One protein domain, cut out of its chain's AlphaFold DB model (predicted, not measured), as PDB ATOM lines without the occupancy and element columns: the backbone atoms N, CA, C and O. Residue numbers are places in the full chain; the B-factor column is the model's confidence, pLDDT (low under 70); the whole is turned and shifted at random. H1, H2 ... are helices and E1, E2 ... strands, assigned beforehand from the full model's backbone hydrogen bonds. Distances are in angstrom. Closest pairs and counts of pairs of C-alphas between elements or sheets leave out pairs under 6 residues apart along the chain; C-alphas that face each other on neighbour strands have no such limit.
ATOM      1  N   GLU A 153     159.923 197.552 197.288       91.12
ATOM      2  CA  GLU A 153     160.804 198.155 198.295       91.12
ATOM      3  C   GLU A 153     160.389 197.804 199.730       91.12
ATOM      4  O   GLU A 153     161.198 197.888 200.658       91.12
ATOM      5  N   THR A 154     159.136 197.392 199.938       94.38
ATOM      6  CA  THR A 154     158.656 197.000 201.257       94.38
ATOM      7  C   THR A 154     159.329 195.708 201.700       94.38
ATOM      8  O   THR A 154     159.217 194.657 201.067       94.38
ATOM      9  N   LYS A 155     159.990 195.769 202.856       97.12
ATOM     10  CA  LYS A 155     160.619 194.609 203.480       97.12
ATOM     11  C   LYS A 155     159.629 193.832 204.338       97.12
ATOM     12  O   LYS A 155     159.324 194.244 205.459       97.12
ATOM     13  N   VAL A 156     159.196 192.673 203.860       97.19
ATOM     14  CA  VAL A 156     158.336 191.746 204.597       97.19
ATOM     15  C   VAL A 156     159.194 190.775 205.402       97.19
ATOM     16  O   VAL A 156     160.021 190.051 204.858       97.19
ATOM     17  N   VAL A 157     159.024 190.763 206.722       97.56
ATOM     18  CA  VAL A 157     159.757 189.886 207.637       97.56
ATOM     19  C   VAL A 157     158.866 188.740 208.092       97.56
ATOM     20  O   VAL A 157     157.794 188.971 208.647       97.56
ATOM     21  N   LEU A 158     159.352 187.514 207.902       97.38
ATOM     22  CA  LEU A 158     158.720 186.287 208.377       97.38
ATOM     23  C   LEU A 158     159.589 185.647 209.466       97.38
ATOM     24  O   LEU A 158     160.811 185.523 209.319       97.38
ATOM     25  N   SER A 159     158.979 185.255 210.584       95.81
ATOM     26  CA  SER A 159     159.704 184.647 211.700       95.81
ATOM     27  C   SER A 159     158.788 183.755 212.527       95.81
ATOM     28  O   SER A 159     157.879 184.268 213.165       95.81
ATOM     29  N   ASN A 160     159.059 182.446 212.559       95.00
ATOM     30  CA  ASN A 160     158.303 181.483 213.364       95.00
ATOM     31  C   ASN A 160     156.790 181.506 213.080       95.00
ATOM     32  O   ASN A 160     155.980 181.530 213.999       95.00
ATOM     33  N   VAL A 161     156.429 181.501 211.797       95.62
ATOM     34  CA  VAL A 161     155.038 181.491 211.321       95.62
ATOM     35  C   VAL A 161     154.843 180.422 210.252       95.62
ATOM     36  O   VAL A 161     155.798 180.049 209.564       95.62
ATOM     37  N   ALA A 162     153.607 179.955 210.099       94.12
ATOM     38  CA  ALA A 162     153.146 179.245 208.916       94.12
ATOM     39  C   ALA A 162     152.552 180.236 207.913       94.12
ATOM     40  O   ALA A 162     151.810 181.132 208.309       94.12
ATOM     41  N   VAL A 163     152.853 180.077 206.627       94.56
ATOM     42  CA  VAL A 163     152.327 180.918 205.544       94.56
ATOM     43  C   VAL A 163     151.823 180.020 204.420       94.56
ATOM     44  O   VAL A 163     152.510 179.071 204.046       94.56
ATOM     45  N   SER A 164     150.640 180.302 203.878       92.31
ATOM     46  CA  SER A 164     150.147 179.553 202.721       92.31
ATOM     47  C   SER A 164     151.039 179.796 201.506       92.31
ATOM     48  O   SER A 164     151.567 180.896 201.315       92.31
ATOM     49  N   ASP A 165     151.189 178.783 200.657       91.06
ATOM     50  CA  ASP A 165     151.958 178.864 199.412       91.06
ATOM     51  C   ASP A 165     151.555 180.066 198.540       91.06
ATOM     52  O   ASP A 165     152.393 180.842 198.080       91.06
ATOM     53  N   SER A 166     150.250 180.284 198.422       89.38
ATOM     54  CA  SER A 166     149.626 181.306 197.598       89.38
ATOM     55  C   SER A 166     149.941 182.711 198.094       89.38
ATOM     56  O   SER A 166     150.144 183.614 197.285       89.38
ATOM     57  N   LEU A 167     150.005 182.918 199.416       92.56
ATOM     58  CA  LEU A 167     150.456 184.193 199.965       92.56
ATOM     59  C   LEU A 167     151.975 184.331 199.812       92.56
ATOM     60  O   LEU A 167     152.452 185.376 199.373       92.56
ATOM     61  N   PHE A 168     152.732 183.286 200.151       94.31
ATOM     62  CA  PHE A 168     154.190 183.325 200.151       94.31
ATOM     63  C   PHE A 168     154.766 183.672 198.772       94.31
ATOM     64  O   PHE A 168     155.555 184.609 198.664       94.31
ATOM     65  N   PHE A 169     154.349 182.985 197.705       91.94
ATOM     66  CA  PHE A 169     154.896 183.239 196.369       91.94
ATOM     67  C   PHE A 169     154.499 184.612 195.820       91.94
ATOM     68  O   PHE A 169     155.316 185.293 195.200       91.94
ATOM     69  N   ARG A 170     153.299 185.101 196.143       91.62
ATOM     70  CA  ARG A 170     152.900 186.463 195.765       91.62
ATOM     71  C   ARG A 170     153.668 187.537 196.542       91.62
ATOM     72  O   ARG A 170     153.981 188.581 195.973       91.62
ATOM     73  N   LEU A 171     154.038 187.284 197.802       94.19
ATOM     74  CA  LEU A 171     154.963 188.150 198.544       94.19
ATOM     75  C   LEU A 171     156.354 188.157 197.896       94.19
ATOM     76  O   LEU A 171     156.935 189.229 197.732       94.19
ATOM     77  N   MET A 172     156.860 186.992 197.480       93.75
ATOM     78  CA  MET A 172     158.157 186.858 196.800       93.75
ATOM     79  C   MET A 172     158.222 187.637 195.479       93.75
ATOM     80  O   MET A 172     159.287 188.137 195.131       93.75
ATOM     81  N   ALA A 173     157.103 187.760 194.762       92.38
ATOM     82  CA  ALA A 173     157.013 188.498 193.500       92.38
ATOM     83  C   ALA A 173     156.923 190.025 193.668       92.38
ATOM     84  O   ALA A 173     157.345 190.780 192.784       92.38
ATOM     85  N   ARG A 174     156.361 190.494 194.791       91.31
ATOM     86  CA  ARG A 174     155.914 191.892 194.945       91.31
ATOM     87  C   ARG A 174     156.550 192.657 196.091       91.31
ATOM     88  O   ARG A 174     156.286 193.845 196.219       91.31
ATOM     89  N   THR A 175     157.372 192.006 196.905       94.19
ATOM     90  CA  THR A 175     158.019 192.603 198.081       94.19
ATOM     91  C   THR A 175     159.432 192.054 198.255       94.19
ATOM     92  O   THR A 175     159.804 191.068 197.619       94.19
ATOM     93  N   THR A 176     160.212 192.652 199.154       96.12
ATOM     94  CA  THR A 176     161.481 192.077 199.613       96.12
ATOM     95  C   THR A 176     161.226 191.186 200.832       96.12
ATOM     96  O   THR A 176     160.929 191.688 201.918       96.12
ATOM     97  N   VAL A 177     161.366 189.867 200.697       96.62
ATOM     98  CA  VAL A 177     161.059 188.901 201.766       96.62
ATOM     99  C   VAL A 177     162.318 188.550 202.560       96.62
ATOM    100  O   VAL A 177     163.291 188.031 202.022       96.62
ATOM    101  N   LYS A 178     162.295 188.776 203.880       96.69
ATOM    102  CA  LYS A 178     163.358 188.374 204.814       96.69
ATOM    103  C   LYS A 178     162.852 187.339 205.814       96.69
ATOM    104  O   LYS A 178     162.014 187.632 206.664       96.69
ATOM    105  N   ILE A 179     163.465 186.162 205.795       95.19
ATOM    106  CA  ILE A 179     163.210 185.093 206.763       95.19
ATOM    107  C   ILE A 179     164.196 185.239 207.933       95.19
ATOM    108  O   ILE A 179     165.404 185.112 207.755       95.19
ATOM    109  N   LYS A 180     163.699 185.587 209.132       93.94
ATOM    110  CA  LYS A 180     164.532 185.830 210.336       93.94
ATOM    111  C   LYS A 180     164.773 184.563 211.164       93.94
ATOM    112  O   LYS A 180     165.842 184.396 211.737       93.94
ATOM    113  N   LYS A 181     163.754 183.711 211.270       91.31
ATOM    114  CA  LYS A 181     163.794 182.375 211.894       91.31
ATOM    115  C   LYS A 181     163.156 181.392 210.916       91.31
ATOM    116  O   LYS A 181     162.695 181.818 209.865       91.31
ATOM    117  N   ARG A 182     163.069 180.111 211.267       91.44
ATOM    118  CA  ARG A 182     162.354 179.137 210.436       91.44
ATOM    119  C   ARG A 182     160.880 179.517 210.265       91.44
ATOM    120  O   ARG A 182     160.282 180.117 211.160       91.44
ATOM    121  N   ILE A 183     160.331 179.180 209.106       94.31
ATOM    122  CA  ILE A 183     158.907 179.312 208.778       94.31
ATOM    123  C   ILE A 183     158.396 177.987 208.218       94.31
ATOM    124  O   ILE A 183     159.203 177.149 207.805       94.31
ATOM    125  N   SER A 184     157.081 177.802 208.187       92.75
ATOM    126  CA  SER A 184     156.457 176.676 207.495       92.75
ATOM    127  C   SER A 184     155.601 177.143 206.321       92.75
ATOM    128  O   SER A 184     154.912 178.152 206.427       92.75
ATOM    129  N   LEU A 185     155.634 176.406 205.216       92.69
ATOM    130  CA  LEU A 185     154.703 176.552 204.103       92.69
ATOM    131  C   LEU A 185     153.694 175.412 204.118       92.69
ATOM    132  O   LEU A 185     154.042 174.276 204.449       92.69
ATOM    133  N   PHE A 186     152.465 175.728 203.739       89.75
ATOM    134  CA  PHE A 186     151.376 174.769 203.603       89.75
ATOM    135  C   PHE A 186     150.568 175.075 202.336       89.75
ATOM    136  O   PHE A 186     150.537 176.225 201.884       89.75
ATOM    137  N   GLY A 187     149.961 174.042 201.748       87.38
ATOM    138  CA  GLY A 187     149.101 174.188 200.573       87.38
ATOM    139  C   GLY A 187     147.873 175.040 200.890       87.38
ATOM    140  O   GLY A 187     147.368 175.025 202.013       87.38
ATOM    141  N   ARG A 188     147.407 175.834 199.923       77.25
ATOM    142  CA  ARG A 188     146.210 176.659 200.114       77.25
ATOM    143  C   ARG A 188     144.970 175.792 200.330       77.25
ATOM    144  O   ARG A 188     144.528 175.108 199.416       77.25
ATOM    145  N   ASP A 189     144.337 175.988 201.480       76.69
ATOM    146  CA  ASP A 189     142.987 175.522 201.779       76.69
ATOM    147  C   ASP A 189     142.046 176.738 201.834       76.69
ATOM    148  O   ASP A 189     142.209 177.655 202.647       76.69
ATOM    149  N   SER A 190     141.084 176.790 200.910       69.75
ATOM    150  CA  SER A 190     140.103 177.876 200.822       69.75
ATOM    151  C   SER A 190     139.119 177.894 201.995       69.75
ATOM    152  O   SER A 190     138.482 178.926 202.215       69.75
ATOM    153  N   SER A 191     139.030 176.812 202.774       75.00
ATOM    154  CA  SER A 191     138.163 176.702 203.949       75.00
ATOM    155  C   SER A 191     138.747 177.363 205.203       75.00
ATOM    156  O   SER A 191     137.988 177.801 206.067       75.00
ATOM    157  N   LEU A 192     140.077 177.520 205.293       75.38
ATOM    158  CA  LEU A 192     140.733 177.983 206.521       75.38
ATOM    159  C   LEU A 192     140.398 179.438 206.882       75.38
ATOM    160  O   LEU A 192     140.497 179.814 208.044       75.38
ATOM    161  N   GLY A 193     140.016 180.291 205.925       84.44
ATOM    162  CA  GLY A 193     139.759 181.720 206.182       84.44
ATOM    163  C   GLY A 193     140.994 182.510 206.656       84.44
ATOM    164  O   GLY A 193     140.890 183.692 207.006       84.44
ATOM    165  N   TRP A 194     142.173 181.878 206.669       89.81
ATOM    166  CA  TRP A 194     143.447 182.485 207.015       89.81
ATOM    167  C   TRP A 194     144.608 181.917 206.199       89.81
ATOM    168  O   TRP A 194     144.611 180.762 205.792       89.81
ATOM    169  N   CYS A 195     145.618 182.757 205.960       92.12
ATOM    170  CA  CYS A 195     146.826 182.399 205.212       92.12
ATOM    171  C   CYS A 195     148.125 182.533 206.023       92.12
ATOM    172  O   CYS A 195     149.187 182.177 205.518       92.12
ATOM    173  N   ILE A 196     148.053 183.030 207.263       94.25
ATOM    174  CA  ILE A 196     149.170 183.087 208.211       94.25
ATOM    175  C   ILE A 196     148.734 182.421 209.517       94.25
ATOM    176  O   ILE A 196     147.688 182.764 210.062       94.25
ATOM    177  N   GLY A 197     149.533 181.489 210.022       92.06
ATOM    178  CA  GLY A 197     149.247 180.734 211.240       92.06
ATOM    179  C   GLY A 197     150.496 180.495 212.079       92.06
ATOM    180  O   GLY A 197     151.583 180.989 211.767       92.06
ATOM    181  N   GLU A 198     150.341 179.725 213.149       92.00
ATOM    182  CA  GLU A 198     151.465 179.324 213.994       92.00
ATOM    183  C   GLU A 198     152.421 178.389 213.247       92.00
ATOM    184  O   GLU A 198     152.011 177.579 212.410       92.00
ATOM    185  N   PHE A 199     153.718 178.506 213.538       90.06
ATOM    186  CA  PHE A 199     154.733 177.643 212.936       90.06
ATOM    187  C   PHE A 199     154.417 176.159 213.155       90.06
ATOM    188  O   PHE A 199     154.046 175.740 214.247       90.06
ATOM    189  N   GLY A 200     154.625 175.350 212.115       84.06
ATOM    190  CA  GLY A 200     154.401 173.907 212.180       84.06
ATOM    191  C   GLY A 200     152.988 173.470 211.790       84.06
ATOM    192  O   GLY A 200     152.756 172.263 211.721       84.06
ATOM    193  N   TRP A 201     152.088 174.410 211.470       83.44
ATOM    194  CA  TRP A 201     150.759 174.101 210.937       83.44
ATOM    195  C   TRP A 201     150.817 173.185 209.714       83.44
ATOM    196  O   TRP A 201     151.716 173.316 208.877       83.44
ATOM    197  N   ARG A 202     149.846 172.275 209.603       74.56
ATOM    198  CA  ARG A 202     149.769 171.276 208.537       74.56
ATOM    199  C   ARG A 202     148.448 171.389 207.795       74.56
ATOM    200  O   ARG A 202     147.410 171.600 208.409       74.56
ATOM    201  N   ALA A 203     148.534 171.212 206.488       74.88
ATOM    202  CA  ALA A 203     147.411 171.142 205.573       74.88
ATOM    203  C   ALA A 203     147.470 169.771 204.878       74.88
ATOM    204  O   ALA A 203     148.566 169.234 204.671       74.88
ATOM    205  N   ASN A 204     146.316 169.186 204.561       77.06
ATOM    206  CA  ASN A 204     146.273 167.951 203.765       77.06
ATOM    207  C   ASN A 204     146.481 168.253 202.275       77.06
ATOM    208  O   ASN A 204     146.793 167.365 201.484       77.06
ATOM    209  N   GLU A 205     146.323 169.521 201.918       85.25
ATOM    210  CA  GLU A 205     146.402 170.059 200.583       85.25
ATOM    211  C   GLU A 205     147.825 169.910 200.028       85.25
ATOM    212  O   GLU A 205     148.810 170.207 200.722       85.25
ATOM    213  N   PRO A 206     147.955 169.478 198.762       88.88
ATOM    214  CA  PRO A 206     149.239 169.457 198.088       88.88
ATOM    215  C   PRO A 206     149.777 170.884 197.965       88.88
ATOM    216  O   PRO A 206     149.018 171.838 197.782       88.88
ATOM    217  N   ILE A 207     151.099 171.029 198.015       90.44
ATOM    218  CA  ILE A 207     151.743 172.309 197.722       90.44
ATOM    219  C   ILE A 207     152.242 172.322 196.279       90.44
ATOM    220  O   ILE A 207     152.915 171.390 195.832       90.44
ATOM    221  N   ASN A 208     151.928 173.401 195.563       90.25
ATOM    222  CA  ASN A 208     152.396 173.626 194.200       90.25
ATOM    223  C   ASN A 208     153.414 174.769 194.193       90.25
ATOM    224  O   ASN A 208     153.095 175.917 194.491       90.25
ATOM    225  N   ILE A 209     154.656 174.447 193.846       91.69
ATOM    226  CA  ILE A 209     155.789 175.365 193.784       91.69
ATOM    227  C   ILE A 209     156.109 175.615 192.312       91.69
ATOM    228  O   ILE A 209     156.820 174.852 191.659       91.69
ATOM    229  N   CYS A 210     155.554 176.693 191.784       86.69
ATOM    230  CA  CYS A 210     155.668 177.070 190.385       86.69
ATOM    231  C   CYS A 210     155.677 178.600 190.304       86.69
ATOM    232  O   CYS A 210     154.938 179.261 191.034       86.69
ATOM    233  N   PHE A 211     156.532 179.143 189.438       85.31
ATOM    234  CA  PHE A 211     156.646 180.583 189.193       85.31
ATOM    235  C   PHE A 211     156.158 180.973 187.787       85.31
ATOM    236  O   PHE A 211     156.437 182.074 187.315       85.31
ATOM    237  N   ASP A 212     155.418 180.087 187.116       79.00
ATOM    238  CA  ASP A 212     154.845 180.370 185.803       79.00
ATOM    239  C   ASP A 212     153.798 181.489 185.903       79.00
ATOM    240  O   ASP A 212     153.043 181.586 186.874       79.00
ATOM    241  N   GLY A 213     153.731 182.329 184.871       78.12
ATOM    242  CA  GLY A 213     152.778 183.442 184.802       78.12
ATOM    243  C   GLY A 213     153.229 184.726 185.503       78.12
ATOM    244  O   GLY A 213     152.456 185.680 185.546       78.12
ATOM    245  N   HIS A 214     154.461 184.780 186.015       84.50
ATOM    246  CA  HIS A 214     155.076 186.015 186.497       84.50
ATOM    247  C   HIS A 214     155.731 186.816 185.369       84.50
ATOM    248  O   HIS A 214     156.337 186.262 184.454       84.50
ATOM    249  N   THR A 215     155.654 188.143 185.464       87.44
ATOM    250  CA  THR A 215     156.368 189.041 184.538       87.44
ATOM    251  C   THR A 215     157.883 188.971 184.752       87.44
ATOM    252  O   THR A 215     158.342 188.668 185.855       87.44
ATOM    253  N   ASP A 216     158.688 189.376 183.765       88.56
ATOM    254  CA  ASP A 216     160.155 189.451 183.909       88.56
ATOM    255  C   ASP A 216     160.599 190.249 185.144       88.56
ATOM    256  O   ASP A 216     161.602 189.938 185.791       88.56
ATOM    257  N   LYS A 217     159.846 191.298 185.499       90.00
ATOM    258  CA  LYS A 217     160.126 192.129 186.674       90.00
ATOM    259  C   LYS A 217     159.808 191.401 187.983       90.00
ATOM    260  O   LYS A 217     160.549 191.548 188.952       90.00
ATOM    261  N   GLU A 218     158.721 190.637 188.028       91.06
ATOM    262  CA  GLU A 218     158.398 189.775 189.170       91.06
ATOM    263  C   GLU A 218     159.404 188.629 189.303       91.06
ATOM    264  O   GLU A 218     159.899 188.392 190.401       91.06
ATOM    265  N   MET A 219     159.800 187.995 188.197       91.31
ATOM    266  CA  MET A 219     160.810 186.934 188.204       91.31
ATOM    267  C   MET A 219     162.170 187.425 188.701       91.31
ATOM    268  O   MET A 219     162.814 186.750 189.504       91.31
ATOM    269  N   LYS A 220     162.603 188.631 188.309       92.31
ATOM    270  CA  LYS A 220     163.809 189.261 188.878       92.31
ATOM    271  C   LYS A 220     163.702 189.422 190.399       92.31
ATOM    272  O   LYS A 220     164.619 189.016 191.111       92.31
ATOM    273  N   GLN A 221     162.569 189.928 190.894       93.44
ATOM    274  CA  GLN A 221     162.321 190.090 192.331       93.44
ATOM    275  C   GLN A 221     162.329 188.747 193.079       93.44
ATOM    276  O   GLN A 221     162.920 188.639 194.157       93.44
ATOM    277  N   ILE A 222     161.705 187.716 192.500       93.38
ATOM    278  CA  ILE A 222     161.686 186.357 193.048       93.38
ATOM    279  C   ILE A 222     163.117 185.841 193.175       93.38
ATOM    280  O   ILE A 222     163.519 185.441 194.266       93.38
ATOM    281  N   HIS A 223     163.917 185.907 192.109       91.12
ATOM    282  CA  HIS A 223     165.303 185.442 192.133       91.12
ATOM    283  C   HIS A 223     166.162 186.172 193.176       91.12
ATOM    284  O   HIS A 223     166.952 185.529 193.871       91.12
ATOM    285  N   GLU A 224     166.000 187.487 193.336       93.44
ATOM    286  CA  GLU A 224     166.674 188.255 194.392       93.44
ATOM    287  C   GLU A 224     166.278 187.773 195.790       93.44
ATOM    288  O   GLU A 224     167.145 187.483 196.619       93.44
ATOM    289  N   ASN A 225     164.980 187.591 196.043       95.19
ATOM    290  CA  ASN A 225     164.506 187.059 197.316       95.19
ATOM    291  C   ASN A 225     165.074 185.656 197.575       95.19
ATOM    292  O   ASN A 225     165.653 185.418 198.636       95.19
ATOM    293  N   ILE A 226     165.012 184.752 196.589       91.06
ATOM    294  CA  ILE A 226     165.563 183.395 196.694       91.06
ATOM    295  C   ILE A 226     167.057 183.441 197.021       91.06
ATOM    296  O   ILE A 226     167.515 182.660 197.856       91.06
ATOM    297  N   LYS A 227     167.836 184.351 196.416       88.75
ATOM    298  CA  LYS A 227     169.270 184.540 196.709       88.75
ATOM    299  C   LYS A 227     169.531 184.832 198.187       88.75
ATOM    300  O   LYS A 227     170.445 184.229 198.746       88.75
ATOM    301  N   THR A 228     168.707 185.673 198.809       90.50
ATOM    302  CA  THR A 228     168.875 186.100 200.210       90.50
ATOM    303  C   THR A 228     168.360 185.104 201.252       90.50
ATOM    304  O   THR A 228     168.765 185.176 202.415       90.50
ATOM    305  N   ILE A 229     167.482 184.173 200.868       90.19
ATOM    306  CA  ILE A 229     166.946 183.169 201.789       90.19
ATOM    307  C   ILE A 229     168.049 182.182 202.181       90.19
ATOM    308  O   ILE A 229     168.689 181.549 201.335       90.19
ATOM    309  N   SER A 230     168.248 182.013 203.490       86.50
ATOM    310  CA  SER A 230     169.186 181.023 204.009       86.50
ATOM    311  C   SER A 230     168.701 179.610 203.699       86.50
ATOM    312  O   SER A 230     167.505 179.312 203.774       86.50
ATOM    313  N   ARG A 231     169.642 178.707 203.411       83.19
ATOM    314  CA  ARG A 231     169.339 177.280 203.253       83.19
ATOM    315  C   ARG A 231     168.640 176.745 204.493       83.19
ATOM    316  O   ARG A 231     168.899 177.223 205.599       83.19
ATOM    317  N   LYS A 232     167.801 175.723 204.313       82.81
ATOM    318  CA  LYS A 232     167.157 175.032 205.435       82.81
ATOM    319  C   LYS A 232     166.423 176.013 206.377       82.81
ATOM    320  O   LYS A 232     166.475 175.879 207.599       82.81
ATOM    321  N   SER A 233     165.728 177.000 205.813       87.62
ATOM    322  CA  SER A 233     164.932 177.973 206.578       87.62
ATOM    323  C   SER A 233     163.427 177.748 206.471       87.62
ATOM    324  O   SER A 233     162.679 178.269 207.301       87.62
ATOM    325  N   ILE A 234     162.984 176.945 205.503       90.88
ATOM    326  CA  ILE A 234     161.568 176.723 205.224       90.88
ATOM    327  C   ILE A 234     161.229 175.243 205.399       90.88
ATOM    328  O   ILE A 234     161.782 174.375 204.723       90.88
ATOM    329  N   GLN A 235     160.294 174.967 206.301       89.62
ATOM    330  CA  GLN A 235     159.654 173.666 206.441       89.62
ATOM    331  C   GLN A 235     158.432 173.604 205.524       89.62
ATOM    332  O   GLN A 235     157.666 174.554 205.476       89.62
ATOM    333  N   ILE A 236     158.231 172.508 204.803       88.50
ATOM    334  CA  ILE A 236     157.048 172.331 203.953       88.50
ATOM    335  C   ILE A 236     156.190 171.239 204.578       88.50
ATOM    336  O   ILE A 236     156.660 170.119 204.760       88.50
ATOM    337  N   ASN A 237     154.960 171.592 204.939       85.44
ATOM    338  CA  ASN A 237     154.014 170.735 205.642       85.44
ATOM    339  C   ASN A 237     152.866 170.347 204.705       85.44
ATOM    340  O   ASN A 237     151.751 170.845 204.849       85.44
ATOM    341  N   ALA A 238     153.170 169.480 203.741       86.81
ATOM    342  CA  ALA A 238     152.212 168.944 202.778       86.81
ATOM    343  C   ALA A 238     152.480 167.449 202.546       86.81
ATOM    344  O   ALA A 238     153.632 167.010 202.605       86.81
ATOM    345  N   GLY A 239     151.421 166.675 202.288       85.06
ATOM    346  CA  GLY A 239     151.538 165.255 201.933       85.06
ATOM    347  C   GLY A 239     152.157 165.042 200.548       85.06
ATOM    348  O   GLY A 239     152.913 164.090 200.348       85.06
ATOM    349  N   GLU A 240     151.898 165.974 199.630       89.19
ATOM    350  CA  GLU A 240     152.467 166.003 198.286       89.19
ATOM    351  C   GLU A 240     153.088 167.369 197.987       89.19
ATOM    352  O   GLU A 240     152.521 168.417 198.310       89.19
ATOM    353  N   ILE A 241     154.254 167.346 197.346       91.00
ATOM    354  CA  ILE A 241     155.001 168.527 196.923       91.00
ATOM    355  C   ILE A 241     155.241 168.423 195.422       91.00
ATOM    356  O   ILE A 241     155.977 167.550 194.959       91.00
ATOM    357  N   HIS A 242     154.659 169.353 194.673       92.62
ATOM    358  CA  HIS A 242     154.843 169.482 193.232       92.62
ATOM    359  C   HIS A 242     155.693 170.716 192.961       92.62
ATOM    360  O   HIS A 242     155.316 171.815 193.356       92.62
ATOM    361  N   ALA A 243     156.842 170.562 192.306       93.06
ATOM    362  CA  ALA A 243     157.711 171.677 191.949       93.06
ATOM    363  C   ALA A 243     158.065 171.653 190.461       93.06
ATOM    364  O   ALA A 243     158.480 170.619 189.930       93.06
ATOM    365  N   LYS A 244     157.920 172.807 189.804       92.00
ATOM    366  CA  LYS A 244     158.166 172.972 188.368       92.00
ATOM    367  C   LYS A 244     159.155 174.091 188.087       92.00
ATOM    368  O   LYS A 244     159.095 175.132 188.738       92.00
ATOM    369  N   GLU A 245     160.043 173.876 187.122       90.06
ATOM    370  CA  GLU A 245     161.000 174.874 186.623       90.06
ATOM    371  C   GLU A 245     161.808 175.547 187.749       90.06
ATOM    372  O   GLU A 245     162.430 174.847 188.552       90.06
ATOM    373  N   ASP A 246     161.797 176.881 187.864       88.00
ATOM    374  CA  ASP A 246     162.468 177.622 188.951       88.00
ATOM    375  C   ASP A 246     161.944 177.245 190.348       88.00
ATOM    376  O   ASP A 246     162.634 177.407 191.360       88.00
ATOM    377  N   GLY A 247     160.744 176.668 190.424       90.81
ATOM    378  CA  GLY A 247     160.199 176.074 191.636       90.81
ATOM    379  C   GLY A 247     161.037 174.905 192.151       90.81
ATOM    380  O   GLY A 247     161.199 174.750 193.364       90.81
ATOM    381  N   VAL A 248     161.649 174.126 191.250       89.06
ATOM    382  CA  VAL A 248     162.599 173.066 191.617       89.06
ATOM    383  C   VAL A 248     163.826 173.684 192.285       89.06
ATOM    384  O   VAL A 248     164.218 173.242 193.365       89.06
ATOM    385  N   TYR A 249     164.405 174.739 191.700       86.50
ATOM    386  CA  TYR A 249     165.544 175.450 192.290       86.50
ATOM    387  C   TYR A 249     165.223 175.998 193.681       86.50
ATOM    388  O   TYR A 249     165.964 175.747 194.638       86.50
ATOM    389  N   PHE A 250     164.093 176.702 193.803       90.25
ATOM    390  CA  PHE A 250     163.617 177.236 195.073       90.25
ATOM    391  C   PHE A 250     163.523 176.141 196.132       90.25
ATOM    392  O   PHE A 250     164.141 176.264 197.192       90.25
ATOM    393  N   LEU A 251     162.801 175.057 195.828       89.56
ATOM    394  CA  LEU A 251     162.584 173.960 196.758       89.56
ATOM    395  C   LEU A 251     163.916 173.376 197.240       89.56
ATOM    396  O   LEU A 251     164.151 173.283 198.445       89.56
ATOM    397  N   LEU A 252     164.818 173.043 196.314       83.06
ATOM    398  CA  LEU A 252     166.118 172.454 196.641       83.06
ATOM    399  C   LEU A 252     166.984 173.361 197.521       83.06
ATOM    400  O   LEU A 252     167.786 172.870 198.320       83.06
ATOM    401  N   LYS A 253     166.839 174.681 197.387       84.81
ATOM    402  CA  LYS A 253     167.600 175.654 198.168       84.81
ATOM    403  C   LYS A 253     167.078 175.805 199.595       84.81
ATOM    404  O   LYS A 253     167.865 175.832 200.546       84.81
ATOM    405  N   VAL A 254     165.770 175.990 199.748       84.44
ATOM    406  CA  VAL A 254     165.182 176.489 201.004       84.44
ATOM    407  C   VAL A 254     164.709 175.379 201.935       84.44
ATOM    408  O   VAL A 254     164.618 175.601 203.148       84.44
ATOM    409  N   TRP A 255     164.422 174.202 201.379       80.00
ATOM    410  CA  TRP A 255     163.730 173.138 202.086       80.00
ATOM    411  C   TRP A 255     164.559 172.567 203.238       80.00
ATOM    412  O   TRP A 255     165.702 172.129 203.092       80.00
ATOM    413  N   THR A 256     163.954 172.565 204.423       72.94
ATOM    414  CA  THR A 256     164.351 171.706 205.536       72.94
ATOM    415  C   THR A 256     163.570 170.413 205.450       72.94
ATOM    416  O   THR A 256     162.343 170.471 205.551       72.94
ATOM    417  N   SER A 257     164.253 169.267 205.361       59.88
ATOM    418  CA  SER A 257     163.627 167.968 205.645       59.88
ATOM    419  C   SER A 257     162.745 168.094 206.894       59.88
ATOM    420  O   SER A 257     163.191 168.586 207.935       59.88
ATOM    421  N   ALA A 258     161.464 167.775 206.729       50.50
ATOM    422  CA  ALA A 258     160.414 168.112 207.673       50.50
ATOM    423  C   ALA A 258     159.984 166.864 208.448       50.50
ATOM    424  O   ALA A 258     159.376 165.975 207.873       50.50
ATOM    425  N   GLY A 259     160.256 166.844 209.753       57.91
ATOM    426  CA  GLY A 259     159.503 166.051 210.732       57.91
ATOM    427  C   GLY A 259     159.412 164.536 210.496       57.91
ATOM    428  O   GLY A 259     160.191 163.938 209.763       57.91
ATOM    429  N   GLU A 260     158.464 163.902 211.187       56.59
ATOM    430  CA  GLU A 260     158.255 162.444 211.188       56.59
ATOM    431  C   GLU A 260     157.707 161.872 209.866       56.59
ATOM    432  O   GLU A 260     157.709 160.653 209.697       56.59
ATOM    433  N   TYR A 261     157.244 162.709 208.927       62.34
ATOM    434  CA  TYR A 261     156.490 162.269 207.748       62.34
ATOM    435  C   TYR A 261     157.248 162.493 206.436       62.34
ATOM    436  O   TYR A 261     157.794 163.566 206.191       62.34
ATOM    437  N   SER A 262     157.243 161.478 205.575       76.31
ATOM    438  CA  SER A 262     157.902 161.502 204.269       76.31
ATOM    439  C   SER A 262     156.905 161.934 203.181       76.31
ATOM    440  O   SER A 262     155.974 161.170 202.918       76.31
ATOM    441  N   PRO A 263     157.065 163.104 202.534       86.25
ATOM    442  CA  PRO A 263     156.152 163.544 201.481       86.25
ATOM    443  C   PRO A 263     156.384 162.783 200.170       86.25
ATOM    444  O   PRO A 263     157.474 162.247 199.929       86.25
ATOM    445  N   ASP A 264     155.371 162.788 199.307       88.06
ATOM    446  CA  ASP A 264     155.535 162.476 197.889       88.06
ATOM    447  C   ASP A 264     156.074 163.714 197.162       88.06
ATOM    448  O   ASP A 264     155.536 164.813 197.304       88.06
ATOM    449  N   LEU A 265     157.156 163.543 196.403       89.94
ATOM    450  CA  LEU A 265     157.877 164.630 195.756       89.94
ATOM    451  C   LEU A 265     157.880 164.477 194.234       89.94
ATOM    452  O   LEU A 265     158.430 163.512 193.707       89.94
ATOM    453  N   PHE A 266     157.340 165.471 193.535       92.56
ATOM    454  CA  PHE A 266     157.271 165.527 192.077       92.56
ATOM    455  C   PHE A 266     158.059 166.739 191.581       92.56
ATOM    456  O   PHE A 266     157.673 167.879 191.841       92.56
ATOM    457  N   LEU A 267     159.179 166.502 190.893       92.31
ATOM    458  CA  LEU A 267     160.028 167.553 190.331       92.31
ATOM    459  C   LEU A 267     160.031 167.460 188.809       92.31
ATOM    460  O   LEU A 267     160.426 166.445 188.234       92.31
ATOM    461  N   GLU A 268     159.654 168.547 188.152       92.38
ATOM    462  CA  GLU A 268     159.632 168.644 186.700       92.38
ATOM    463  C   GLU A 268     160.405 169.881 186.253       92.38
ATOM    464  O   GLU A 268     160.237 170.971 186.795       92.38
ATOM    465  N   SER A 269     161.268 169.724 185.254       91.12
ATOM    466  CA  SER A 269     161.838 170.878 184.570       91.12
ATOM    467  C   SER A 269     162.072 170.581 183.100       91.12
ATOM    468  O   SER A 269     162.727 169.594 182.748       91.12
ATOM    469  N   SER A 270     161.549 171.452 182.243       90.12
ATOM    470  CA  SER A 270     161.694 171.373 180.792       90.12
ATOM    471  C   SER A 270     163.022 171.943 180.302       90.12
ATOM    472  O   SER A 270     163.431 171.636 179.182       90.12
ATOM    473  N   LYS A 271     163.748 172.704 181.137       86.00
ATOM    474  CA  LYS A 271     165.036 173.304 180.764       86.00
ATOM    475  C   LYS A 271     166.127 173.081 181.801       86.00
ATOM    476  O   LYS A 271     165.959 173.279 182.998       86.00
ATOM    477  N   ARG A 272     167.332 172.775 181.317       82.94
ATOM    478  CA  ARG A 272     168.507 172.573 182.179       82.94
ATOM    479  C   ARG A 272     168.879 173.816 182.993       82.94
ATOM    480  O   ARG A 272     169.474 173.665 184.055       82.94
ATOM    481  N   GLU A 273     168.585 175.015 182.493       82.25
ATOM    482  CA  GLU A 273     168.967 176.294 183.108       82.25
ATOM    483  C   GLU A 273     168.443 176.464 184.536       82.25
ATOM    484  O   GLU A 273     169.244 176.786 185.414       82.25
ATOM    485  N   HIS A 274     167.184 176.092 184.786       75.69
ATOM    486  CA  HIS A 274     166.542 176.169 186.102       75.69
ATOM    487  C   HIS A 274     167.279 175.350 187.171       75.69
ATOM    488  O   HIS A 274     167.323 175.711 188.340       75.69
ATOM    489  N   ILE A 275     167.927 174.248 186.782       75.88
ATOM    490  CA  ILE A 275     168.607 173.341 187.722       75.88
ATOM    491  C   ILE A 275     170.135 173.530 187.673       75.88
ATOM    492  O   ILE A 275     170.856 173.157 188.600       75.88
ATOM    493  N   LYS A 276     170.664 174.153 186.613       81.00
ATOM    494  CA  LYS A 276     172.104 174.324 186.368       81.00
ATOM    495  C   LYS A 276     172.805 175.074 187.494       81.00
ATOM    496  O   LYS A 276     173.906 174.672 187.863       81.00
ATOM    497  N   GLU A 277     172.200 176.134 188.029       73.19
ATOM    498  CA  GLU A 277     172.780 176.898 189.143       73.19
ATOM    499  C   GLU A 277     172.979 176.011 190.374       73.19
ATOM    500  O   GLU A 277     174.078 175.932 190.926       73.19
ATOM    501  N   PHE A 278     171.957 175.235 190.728       73.12
ATOM    502  CA  PHE A 278     172.028 174.303 191.846       73.12
ATOM    503  C   PHE A 278     173.058 173.183 191.617       73.12
ATOM    504  O   PHE A 278     173.799 172.816 192.532       73.12
ATOM    505  N   LEU A 279     173.145 172.649 190.393       72.38
ATOM    506  CA  LEU A 279     174.135 171.626 190.030       72.38
ATOM    507  C   LEU A 279     175.579 172.149 190.058       72.38
ATOM    508  O   LEU A 279     176.500 171.337 190.130       72.38
ATOM    509  N   LYS A 280     175.797 173.464 189.967       74.69
ATOM    510  CA  LYS A 280     177.129 174.085 190.017       74.69
ATOM    511  C   LYS A 280     177.584 174.436 191.429       74.69
ATOM    512  O   LYS A 280     178.784 174.487 191.663       74.69
ATOM    513  N   GLU A 281     176.665 174.673 192.361       69.19
ATOM    514  CA  GLU A 281     177.019 175.024 193.740       69.19
ATOM    515  C   GLU A 281     177.795 173.883 194.425       69.19
ATOM    516  O   GLU A 281     177.213 172.888 194.835       69.19
ATOM    517  N   GLU A 282     179.109 174.018 194.605       54.16
ATOM    518  CA  GLU A 282     179.990 173.007 195.231       54.16
ATOM    519  C   GLU A 282     179.499 172.541 196.615       54.16
ATOM    520  O   GLU A 282     179.590 171.366 196.963       54.16
ATOM    521  N   ASN A 283     178.855 173.449 197.356       53.03
ATOM    522  CA  ASN A 283     178.296 173.207 198.687       53.03
ATOM    523  C   ASN A 283     176.792 172.873 198.693       53.03
ATOM    524  O   ASN A 283     176.168 172.897 199.759       53.03
ATOM    525  N   SER A 284     176.171 172.600 197.539       54.22
ATOM    526  CA  SER A 284     174.777 172.142 197.457       54.22
ATOM    527  C   SER A 284     174.679 170.644 197.760       54.22
ATOM    528  O   SER A 284     174.418 169.801 196.898       54.22
ATOM    529  N   ARG A 285     174.895 170.273 199.027       57.09
ATOM    530  CA  ARG A 285     174.488 168.946 199.506       57.09
ATOM    531  C   ARG A 285     172.967 168.870 199.363       57.09
ATOM    532  O   ARG A 285     172.250 169.519 200.122       57.09
ATOM    533  N   ILE A 286     172.489 168.124 198.363       57.00
ATOM    534  CA  ILE A 286     171.064 167.831 198.169       57.00
ATOM    535  C   ILE A 286     170.598 167.063 199.401       57.00
ATOM    536  O   ILE A 286     170.816 165.859 199.507       57.00
ATOM    537  N   TRP A 287     169.989 167.767 200.352       58.44
ATOM    538  CA  TRP A 287     169.386 167.159 201.527       58.44
ATOM    539  C   TRP A 287     167.871 167.260 201.409       58.44
ATOM    540  O   TRP A 287     167.241 168.121 202.016       58.44
ATOM    541  N   ILE A 288     167.299 166.374 200.597       59.34
ATOM    542  CA  ILE A 288     165.844 166.249 200.422       59.34
ATOM    543  C   ILE A 288     165.204 165.473 201.590       59.34
ATOM    544  O   ILE A 288     164.003 165.555 201.822       59.34
ATOM    545  N   GLY A 289     166.013 164.820 202.432       65.56
ATOM    546  CA  GLY A 289     165.511 164.071 203.578       65.56
ATOM    547  C   GLY A 289     164.786 162.789 203.169       65.56
ATOM    548  O   GLY A 289     165.018 162.239 202.091       65.56
ATOM    549  N   LYS A 290     163.930 162.286 204.062       71.44
ATOM    550  CA  LYS A 290     163.087 161.115 203.791       71.44
ATOM    551  C   LYS A 290     161.901 161.536 202.921       71.44
ATOM    552  O   LYS A 290     161.182 162.462 203.283       71.44
ATOM    553  N   VAL A 291     161.706 160.850 201.798       77.69
ATOM    554  CA  VAL A 291     160.576 161.039 200.876       77.69
ATOM    555  C   VAL A 291     159.920 159.689 200.630       77.69
ATOM    556  O   VAL A 291     160.599 158.666 200.603       77.69
ATOM    557  N   LYS A 292     158.595 159.661 200.505       84.38
ATOM    558  CA  LYS A 292     157.856 158.411 200.295       84.38
ATOM    559  C   LYS A 292     157.949 157.988 198.833       84.38
ATOM    560  O   LYS A 292     158.309 156.853 198.539       84.38
ATOM    561  N   ARG A 293     157.704 158.929 197.924       86.50
ATOM    562  CA  ARG A 293     157.830 158.764 196.474       86.50
ATOM    563  C   ARG A 293     158.606 159.935 195.887       86.50
ATOM    564  O   ARG A 293     158.479 161.058 196.363       86.50
ATOM    565  N   LEU A 294     159.400 159.666 194.856       87.62
ATOM    566  CA  LEU A 294     160.112 160.676 194.080       87.62
ATOM    567  C   LEU A 294     159.833 160.439 192.599       87.62
ATOM    568  O   LEU A 294     160.215 159.396 192.071       87.62
ATOM    569  N   ASP A 295     159.213 161.411 191.944       90.62
ATOM    570  CA  ASP A 295     159.062 161.469 190.491       90.62
ATOM    571  C   ASP A 295     159.929 162.618 189.959       90.62
ATOM    572  O   ASP A 295     159.834 163.753 190.432       90.62
ATOM    573  N   LEU A 296     160.810 162.311 189.004       89.75
ATOM    574  CA  LEU A 296     161.702 163.273 188.357       89.75
ATOM    575  C   LEU A 296     161.466 163.249 186.849       89.75
ATOM    576  O   LEU A 296     161.735 162.245 186.183       89.75
ATOM    577  N   ARG A 297     161.045 164.385 186.293       92.19
ATOM    578  CA  ARG A 297     160.738 164.531 184.864       92.19
ATOM    579  C   ARG A 297     161.641 165.548 184.175       92.19
ATOM    580  O   ARG A 297     162.061 166.542 184.772       92.19
ATOM    581  N   GLY A 298     161.940 165.289 182.903       91.06
ATOM    582  CA  GLY A 298     162.798 166.146 182.085       91.06
ATOM    583  C   GLY A 298     164.196 166.311 182.686       91.06
ATOM    584  O   GLY A 298     164.819 165.347 183.138       91.06
ATOM    585  N   TYR A 299     164.685 167.548 182.750       88.81
ATOM    586  CA  TYR A 299     166.011 167.855 183.290       88.81
ATOM    587  C   TYR A 299     166.124 167.663 184.809       88.81
ATOM    588  O   TYR A 299     167.246 167.612 185.320       88.81
ATOM    589  N   ALA A 300     165.013 167.480 185.536       86.94
ATOM    590  CA  ALA A 300     165.054 167.135 186.960       86.94
ATOM    591  C   ALA A 300     165.753 165.790 187.222       86.94
ATOM    592  O   ALA A 300     166.328 165.593 188.293       86.94
ATOM    593  N   GLN A 301     165.811 164.898 186.228       85.50
ATOM    594  CA  GLN A 301     166.547 163.632 186.321       85.50
ATOM    595  C   GLN A 301     168.056 163.829 186.552       85.50
ATOM    596  O   GLN A 301     168.690 163.000 187.208       85.50
ATOM    597  N   ALA A 302     168.632 164.965 186.133       82.12
ATOM    598  CA  ALA A 302     170.040 165.292 186.383       82.12
ATOM    599  C   ALA A 302     170.379 165.413 187.886       82.12
ATOM    600  O   ALA A 302     171.544 165.299 188.283       82.12
ATOM    601  N   LEU A 303     169.372 165.597 188.752       79.06
ATOM    602  CA  LEU A 303     169.546 165.581 190.207       79.06
ATOM    603  C   LEU A 303     169.977 164.195 190.721       79.06
ATOM    604  O   LEU A 303     170.735 164.112 191.692       79.06
ATOM    605  N   VAL A 304     169.575 163.111 190.045       73.38
ATOM    606  CA  VAL A 304     169.984 161.734 190.386       73.38
ATOM    607  C   VAL A 304     171.476 161.529 190.143       73.38
ATOM    608  O   VAL A 304     172.170 160.927 190.962       73.38
ATOM    609  N   GLU A 305     172.013 162.047 189.043       66.88
ATOM    610  CA  GLU A 305     173.441 161.916 188.729       66.88
ATOM    611  C   GLU A 305     174.323 162.655 189.737       66.88
ATOM    612  O   GLU A 305     175.420 162.209 190.082       66.88
ATOM    613  N   ARG A 306     173.840 163.792 190.250       66.44
ATOM    614  CA  ARG A 306     174.514 164.521 191.328       66.44
ATOM    615  C   ARG A 306     174.471 163.751 192.647       66.44
ATOM    616  O   ARG A 306     175.467 163.757 193.367       66.44
ATOM    617  N   ARG A 307     173.377 163.031 192.929       62.62
ATOM    618  CA  ARG A 307     173.285 162.112 194.076       62.62
ATOM    619  C   ARG A 307     174.382 161.047 194.028       62.62
ATOM    620  O   ARG A 307     175.079 160.869 195.014       62.62
ATOM    621  N   LYS A 308     174.576 160.376 192.886       59.66
ATOM    622  CA  LYS A 308     175.583 159.302 192.745       59.66
ATOM    623  C   LYS A 308     177.014 159.774 193.041       59.66
ATOM    624  O   LYS A 308     177.808 159.006 193.572       59.66
ATOM    625  N   ARG A 309     177.334 161.034 192.724       56.16
ATOM    626  CA  ARG A 309     178.654 161.636 192.984       56.16
ATOM    627  C   ARG A 309     178.890 161.991 194.454       56.16
ATOM    628  O   ARG A 309     180.030 161.966 194.899       56.16
ATOM    629  N   ASN A 310     177.832 162.275 195.213       54.47
ATOM    630  CA  ASN A 310     177.908 162.631 196.628       54.47
ATOM    631  C   ASN A 310     177.410 161.458 197.488       54.47
ATOM    632  O   ASN A 310     176.207 161.325 197.706       54.47
TER     633      ASN A 310
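What this domain is: This is residues 153 to 310 of the 318 residues of the protein "RING-type domain-containing protein" of Amphiamblys sp. WSBS2006 (UniProt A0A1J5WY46). The printed part is wound in stacked turns, a short solenoid: E6, E8, E9 and E10 make one wall, E2, E4 and E7 with E5 at the edge make a second, and E1 pairs with E3 beyond it. H2, H3, H4 and H5 follow one another side by side along the helical side, and H1 meets H2 nearly at a right angle. The 158 printed residues include five named helices and ten strands, in the order E1 E2 H1 E3 E4 E5 E6 H2 E7 E8 H3 E9 H4 E10 H5. The class is mixed; sheet E5 E2 E4 E7 is mixed, E6 E8 E9 E10 and E1 E3 parallel. The whole is compact, with a radius of gyration of the C-alphas of 14.9 A and spans of 43 by 36 by 27 A.

How they stand to each other: E1, residues 155 to 158, is parallel to E3, residues 176 to 179, with N 156 and O 176 2.8 A apart. E2, residues 161 to 164, has antiparallel E5, residues 196 to 198, and parallel E4, residues 183 to 186, as neighbours; N 162 and O 197 are 2.8 A apart, N 184 and O 161 2.9 A. E7, residues 234 to 236, is parallel to E4, with N 185 and O 235 2.8 A apart. H1, residues 165 to 174, stands up from this sheet, at a height of 10.4 A. It touches H2, residues 216 to 228, about perpendicular at 74 degrees; the closest C-alphas, of Ala 173 and Glu 218, are 4.7 A apart. E6, residues 207 to 209, E8, residues 240 to 244, E9, residues 264 to 269, and E10, residues 293 to 298, are parallel neighbours in that order; N 209 and O 242 are 2.8 A apart, N 243 and O 266 2.8 A, N 267 and O 295 2.9 A. H3, residues 246 to 254, and H5, residues 299 to 309, are on the same face of this sheet, making two layers, helices over a sheet. H4, residues 272 to 280, touches H3 at Asp 246 and His 274, closest C-alphas 5.2 A apart, and H5 at Arg 272 and Tyr 299, 5.5 A. E8, H3, E9 and E9, H4, E10 are strand-helix-strand units, parallel neighbours joined through a helix, with right-handed crossovers. Every O i to N i+4 pair is within hydrogen-bond range in H2 and H3; H1 has 5 of 6, H4 3 of 5, H5 4 of 7.

Where its parts are: E1 begins at C-alpha 155 (160.619, 194.609, 203.480). H2 is 18.8 A long, E9 17.0 A, E10 16.9 A. H5, 17.1 A, ends at C-alpha 309 (178.654, 161.636, 192.984).

The domain as a whole: The farthest C-alphas, of Gly 193 and Arg 309, are 45.7 A apart. The printed part has no cut; the link from H4 to E10 is long. Confidence is under 70 at residues 190, 257 to 261, 281 to 289 and 305 to 310.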